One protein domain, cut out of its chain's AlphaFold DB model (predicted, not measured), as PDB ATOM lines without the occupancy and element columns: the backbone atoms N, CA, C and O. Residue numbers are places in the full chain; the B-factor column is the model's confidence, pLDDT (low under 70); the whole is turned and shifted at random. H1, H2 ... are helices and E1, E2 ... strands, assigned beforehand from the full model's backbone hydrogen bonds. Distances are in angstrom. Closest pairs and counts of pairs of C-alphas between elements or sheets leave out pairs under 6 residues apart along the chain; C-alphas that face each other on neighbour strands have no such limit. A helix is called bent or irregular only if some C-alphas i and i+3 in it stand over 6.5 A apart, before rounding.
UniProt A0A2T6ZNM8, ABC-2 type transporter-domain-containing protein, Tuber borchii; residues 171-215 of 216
ATOM      1  N   ASN A 171     366.434 262.079 273.775       89.56
ATOM      2  CA  ASN A 171     367.006 263.292 273.216       89.56
ATOM      3  C   ASN A 171     365.897 264.127 272.577       89.56
ATOM      4  O   ASN A 171     365.235 263.665 271.648       89.56
ATOM      5  N   PHE A 172     365.705 265.357 273.048       88.00
ATOM      6  CA  PHE A 172     364.780 266.303 272.423       88.00
ATOM      7  C   PHE A 172     365.477 267.632 272.093       88.00
ATOM      8  O   PHE A 172     366.339 268.082 272.859       88.00
ATOM      9  N   PRO A 173     365.139 268.260 270.951       88.56
ATOM     10  CA  PRO A 173     365.705 269.544 270.566       88.56
ATOM     11  C   PRO A 173     365.097 270.689 271.387       88.56
ATOM     12  O   PRO A 173     363.907 270.673 271.708       88.56
ATOM     13  N   ILE A 174     365.913 271.691 271.707       86.75
ATOM     14  CA  ILE A 174     365.528 272.883 272.478       86.75
ATOM     15  C   ILE A 174     365.506 274.098 271.533       86.75
ATOM     16  O   ILE A 174     366.407 274.209 270.700       86.75
ATOM     17  N   PRO A 175     364.533 275.024 271.653       85.44
ATOM     18  CA  PRO A 175     364.554 276.294 270.925       85.44
ATOM     19  C   PRO A 175     365.802 277.144 271.223       85.44
ATOM     20  O   PRO A 175     366.308 277.152 272.349       85.44
ATOM     21  N   ASP A 176     366.260 277.907 270.228       81.88
ATOM     22  CA  ASP A 176     367.456 278.746 270.344       81.88
ATOM     23  C   ASP A 176     367.332 279.777 271.481       81.88
ATOM     24  O   ASP A 176     366.338 280.495 271.603       81.88
ATOM     25  N   GLY A 177     368.366 279.858 272.325       80.56
ATOM     26  CA  GLY A 177     368.457 280.821 273.428       80.56
ATOM     27  C   GLY A 177     367.929 280.341 274.786       80.56
ATOM     28  O   GLY A 177     367.992 281.109 275.746       80.56
ATOM     29  N   GLN A 178     367.451 279.096 274.908       83.12
ATOM     30  CA  GLN A 178     367.086 278.493 276.198       83.12
ATOM     31  C   GLN A 178     368.052 277.377 276.619       83.12
ATOM     32  O   GLN A 178     368.605 276.656 275.790       83.12
ATOM     33  N   THR A 179     368.253 277.228 277.930       86.88
ATOM     34  CA  THR A 179     368.974 276.089 278.516       86.88
ATOM     35  C   THR A 179     368.022 274.917 278.718       86.88
ATOM     36  O   THR A 179     366.820 275.126 278.921       86.88
ATOM     37  N   CYS A 180     368.539 273.684 278.723       85.31
ATOM     38  CA  CYS A 180     367.679 272.532 278.990       85.31
ATOM     39  C   CYS A 180     366.943 272.655 280.332       85.31
ATOM     40  O   CYS A 180     365.740 272.414 280.393       85.31
ATOM     41  N   GLY A 181     367.634 273.093 281.388       83.06
ATOM     42  CA  GLY A 181     367.013 273.295 282.695       83.06
ATOM     43  C   GLY A 181     365.866 274.307 282.663       83.06
ATOM     44  O   GLY A 181     364.843 274.078 283.298       83.06
ATOM     45  N   GLY A 182     366.000 275.390 281.889       84.19
ATOM     46  CA  GLY A 182     364.960 276.413 281.758       84.19
ATOM     47  C   GLY A 182     363.746 275.942 280.958       84.19
ATOM     48  O   GLY A 182     362.612 276.166 281.375       84.19
ATOM     49  N   TYR A 183     363.972 275.250 279.839       85.19
ATOM     50  CA  TYR A 183     362.898 274.735 278.985       85.19
ATOM     51  C   TYR A 183     362.152 273.560 279.633       85.19
ATOM     52  O   TYR A 183     360.923 273.483 279.585       85.19
ATOM     53  N   ALA A 184     362.885 272.653 280.283       85.44
ATOM     54  CA  ALA A 184     362.329 271.439 280.865       85.44
ATOM     55  C   ALA A 184     361.810 271.613 282.304       85.44
ATOM     56  O   ALA A 184     361.171 270.695 282.809       85.44
ATOM     57  N   ALA A 185     362.013 272.763 282.960       85.31
ATOM     58  CA  ALA A 185     361.571 272.994 284.343       85.31
ATOM     59  C   ALA A 185     360.089 272.644 284.563       85.31
ATOM     60  O   ALA A 185     359.754 271.884 285.465       85.31
ATOM     61  N   LYS A 186     359.205 273.118 283.675       85.88
ATOM     62  CA  LYS A 186     357.762 272.838 283.750       85.88
ATOM     63  C   LYS A 186     357.424 271.365 283.488       85.88
ATOM     64  O   LYS A 186     356.451 270.844 284.018       85.88
ATOM     65  N   PHE A 187     358.218 270.685 282.664       85.56
ATOM     66  CA  PHE A 187     358.041 269.260 282.383       85.56
ATOM     67  C   PHE A 187     358.430 268.401 283.598       85.56
ATOM     68  O   PHE A 187     357.682 267.499 283.973       85.56
ATOM     69  N   MET A 188     359.525 268.759 284.271       84.44
ATOM     70  CA  MET A 188     360.035 268.091 285.476       84.44
ATOM     71  C   MET A 188     359.097 268.197 286.691       84.44
ATOM     72  O   MET A 188     359.182 267.381 287.599       84.44
ATOM     73  N   GLU A 189     358.185 269.174 286.720       84.69
ATOM     74  CA  GLU A 189     357.136 269.253 287.751       84.69
ATOM     75  C   GLU A 189     356.029 268.208 287.557       84.69
ATOM     76  O   GLU A 189     355.348 267.837 288.512       84.69
ATOM     77  N   THR A 190     355.825 267.744 286.320       85.38
ATOM     78  CA  THR A 190     354.712 266.842 285.968       85.38
ATOM     79  C   THR A 190     355.146 265.388 285.844       85.38
ATOM     80  O   THR A 190     354.320 264.491 286.007       85.38
ATOM     81  N   MET A 191     356.415 265.153 285.514       83.44
ATOM     82  CA  MET A 191     356.964 263.835 285.211       83.44
ATOM     83  C   MET A 191     358.179 263.554 286.101       83.44
ATOM     84  O   MET A 191     359.026 264.436 286.251       83.44
ATOM     85  N   PRO A 192     358.300 262.336 286.660       83.69
ATOM     86  CA  PRO A 192     359.509 261.918 287.359       83.69
ATOM     87  C   PRO A 192     360.712 261.815 286.407       83.69
ATOM     88  O   PRO A 192     360.557 261.847 285.185       83.69
ATOM     89  N   GLY A 193     361.921 261.711 286.959       85.88
ATOM     90  CA  GLY A 193     363.155 261.564 286.186       85.88
ATOM     91  C   GLY A 193     364.201 262.640 286.463       85.88
ATOM     92  O   GLY A 193     364.097 263.424 287.406       85.88
ATOM     93  N   TYR A 194     365.256 262.656 285.651       87.50
ATOM     94  CA  TYR A 194     366.324 263.648 285.762       87.50
ATOM     95  C   TYR A 194     366.958 263.970 284.406       87.50
ATOM     96  O   TYR A 194     366.925 263.185 283.459       87.50
ATOM     97  N   ILE A 195     367.567 265.151 284.327       87.69
ATOM     98  CA  ILE A 195     368.334 265.611 283.168       87.69
ATOM     99  C   ILE A 195     369.815 265.492 283.506       87.69
ATOM    100  O   ILE A 195     370.231 265.891 284.592       87.69
ATOM    101  N   ARG A 196     370.616 264.961 282.576       85.62
ATOM    102  CA  ARG A 196     372.066 264.824 282.775       85.62
ATOM    103  C   ARG A 196     372.765 266.184 282.853       85.62
ATOM    104  O   ARG A 196     373.496 266.432 283.804       85.62
ATOM    105  N   ASP A 197     372.495 267.054 281.876       85.56
ATOM    106  CA  ASP A 197     373.159 268.350 281.712       85.56
ATOM    107  C   ASP A 197     372.138 269.491 281.584       85.56
ATOM    108  O   ASP A 197     371.545 269.710 280.527       85.56
ATOM    109  N   LEU A 198     371.943 270.262 282.659       84.81
ATOM    110  CA  LEU A 198     370.979 271.375 282.674       84.81
ATOM    111  C   LEU A 198     371.402 272.568 281.797       84.81
ATOM    112  O   LEU A 198     370.547 273.348 281.378       84.81
ATOM    113  N   ASN A 199     372.698 272.694 281.502       85.94
ATOM    114  CA  ASN A 199     373.269 273.790 280.713       85.94
ATOM    115  C   ASN A 199     373.451 273.447 279.226       85.94
ATOM    116  O   ASN A 199     373.981 274.268 278.481       85.94
ATOM    117  N   ALA A 200     373.039 272.253 278.788       81.81
ATOM    118  CA  ALA A 200     373.138 271.873 277.386       81.81
ATOM    119  C   ALA A 200     372.248 272.770 276.508       81.81
ATOM    120  O   ALA A 200     371.092 273.051 276.846       81.81
ATOM    121  N   THR A 201     372.806 273.207 275.379       81.50
ATOM    122  CA  THR A 201     372.134 273.990 274.334       81.50
ATOM    123  C   THR A 201     371.973 273.136 273.080       81.50
ATOM    124  O   THR A 201     372.897 272.416 272.703       81.50
ATOM    125  N   GLY A 202     370.820 273.218 272.416       82.62
ATOM    126  CA  GLY A 202     370.525 272.460 271.195       82.62
ATOM    127  C   GLY A 202     369.801 271.139 271.457       82.62
ATOM    128  O   GLY A 202     368.659 270.992 271.031       82.62
ATOM    129  N   SER A 203     370.409 270.198 272.184       84.56
ATOM    130  CA  SER A 203     369.786 268.907 272.529       84.56
ATOM    131  C   SER A 203     369.865 268.624 274.023       84.56
ATOM    132  O   SER A 203     370.938 268.762 274.614       84.56
ATOM    133  N   CYS A 204     368.756 268.189 274.618       86.94
ATOM    134  CA  CYS A 204     368.739 267.742 276.004       86.94
ATOM    135  C   CYS A 204     368.592 266.233 276.141       86.94
ATOM    136  O   CYS A 204     367.802 265.628 275.422       86.94
ATOM    137  N   ASN A 205     369.278 265.678 277.141       90.06
ATOM    138  CA  ASN A 205     369.270 264.262 277.476       90.06
ATOM    139  C   ASN A 205     368.430 264.050 278.745       90.06
ATOM    140  O   ASN A 205     368.880 264.371 279.853       90.06
ATOM    141  N   TYR A 206     367.223 263.507 278.588       89.31
ATOM    142  CA  TYR A 206     366.304 263.226 279.694       89.31
ATOM    143  C   TYR A 206     366.213 261.729 279.992       89.31
ATOM    144  O   TYR A 206     365.986 260.912 279.098       89.31
ATOM    145  N   CYS A 207     366.376 261.385 281.266       90.25
ATOM    146  CA  CYS A 207     366.167 260.047 281.801       90.25
ATOM    147  C   CYS A 207     364.799 260.006 282.488       90.25
ATOM    148  O   CYS A 207     364.536 260.803 283.389       90.25
ATOM    149  N   ALA A 208     363.938 259.083 282.058       86.62
ATOM    150  CA  ALA A 208     362.551 259.002 282.521       86.62
ATOM    151  C   ALA A 208     362.404 258.561 283.985       86.62
ATOM    152  O   ALA A 208     361.376 258.833 284.597       86.62
ATOM    153  N   TYR A 209     363.423 257.900 284.540       87.50
ATOM    154  CA  TYR A 209     363.389 257.336 285.884       87.50
ATOM    155  C   TYR A 209     364.616 257.774 286.680       87.50
ATOM    156  O   TYR A 209     365.746 257.700 286.199       87.50
ATOM    157  N   SER A 210     364.397 258.219 287.910       84.38
ATOM    158  CA  SER A 210     365.434 258.577 288.879       84.38
ATOM    159  C   SER A 210     365.638 257.479 289.927       84.38
ATOM    160  O   SER A 210     366.768 257.201 290.349       84.38
ATOM    161  N   VAL A 211     364.548 256.801 290.295       88.12
ATOM    162  CA  VAL A 211     364.504 255.704 291.266       88.12
ATOM    163  C   VAL A 211     363.705 254.548 290.670       88.12
ATOM    164  O   VAL A 211     362.708 254.764 289.987       88.12
ATOM    165  N   GLY A 212     364.112 253.308 290.947       82.06
ATOM    166  CA  GLY A 212     363.434 252.100 290.465       82.06
ATOM    167  C   GLY A 212     361.976 251.972 290.927       82.06
ATOM    168  O   GLY A 212     361.205 251.256 290.297       82.06
ATOM    169  N   ASP A 213     361.583 252.705 291.970       84.50
ATOM    170  CA  ASP A 213     360.200 252.808 292.448       84.50
ATOM    171  C   ASP A 213     359.254 253.467 291.437       84.50
ATOM    172  O   ASP A 213     358.058 253.202 291.443       84.50
ATOM    173  N   GLU A 214     359.778 254.302 290.538       82.88
ATOM    174  CA  GLU A 214     358.991 254.992 289.510       82.88
ATOM    175  C   GLU A 214     358.608 254.062 288.341       82.88
ATOM    176  O   GLU A 214     357.878 254.466 287.437       82.88
ATOM    177  N   PHE A 215     359.100 252.817 288.345       75.75
ATOM    178  CA  PHE A 215     358.877 251.841 287.279       75.75
ATOM    179  C   PHE A 215     357.530 251.101 287.377       75.75
ATOM    180  O   PHE A 215     357.077 250.547 286.370       75.75
TER     181      PHE A 215
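Overview. This is residues 171 to 215 of the 216 residues of the protein "ABC-2 type transporter-domain-containing protein" of Tuber borchii (UniProt A0A2T6ZNM8). This is a small rod built round a short two-stranded ladder, E1 with E2, with the irregular helix H1 near E2 and a long loop, residues 189 to 202, leading from H1 back to E2. The turn at Gly 177 lies at one end of the rod, and the four-residue helix H2 at the other. The printed part has 45 residues, with two named strands and two named helices in the order E1, H1, E2, H2; the sheet has the order E1 - E2 and is antiparallel. The class is mixed, helices and strands, though under half of the residues, 21 of 45, are in named elements. The whole is compact, with a radius of gyration of the C-alphas of 10.7 A, and spans 35 by 16 by 14 A.

Along the chain. E1, residues 171 to 173, begins at C-alpha 171 (367.006, 263.292, 273.216) and is 6.9 A long from first to last C-alpha. H1, residues 180 to 188, is 11.0 A long. It is irregular: C-alphas 183 and 186 are 7.3 A apart. E2, residues 203 to 207, is 13.3 A long and begins at C-alpha 203 (369.786, 268.907, 272.529). H2, residues 212 to 215, is 5.6 A long and ends at C-alpha 215 (358.877, 251.841, 287.279).

Arrangement. E1 and E2 are antiparallel neighbours, with 145 degrees between their directions. Their C-alphas 173 and 203 face each other at 4.6 A. N 172 and O 204 are within hydrogen-bond range at 3.2 A, and so are N 204 and O 172 at 3.0 A. Residues 194 to 195 pair with residues 206 to 207 of E2, antiparallel, in a short pairing outside the named strands. The closest C-alphas of H1 and E2 are those of Cys 180 and Cys 204, 5.7 A apart, and the two centres are 10.5 A apart. H2 is apart from E1 and from H1. In H1, 3 of 5 O i to N i+4 pairs are within hydrogen-bond range; H2 is too short for such a pair, and its one O i to N i+3 pair is within range.

Size, cuts and confidence. The two C-alphas farthest apart are those of Gly 177 and Asp 213, at 34.9 A. The C-alphas of Asn 171 and Phe 215, the first and last printed residues, are 19.9 A apart. The link from H1 to E2, 14 residues, is long; that from E1 to H1, 6 residues, is short, and that from E2 to H2, 4 residues, is tight. The printed part has no cut. The mean pLDDT of the printed part is 85.2, and no printed residue is under 70.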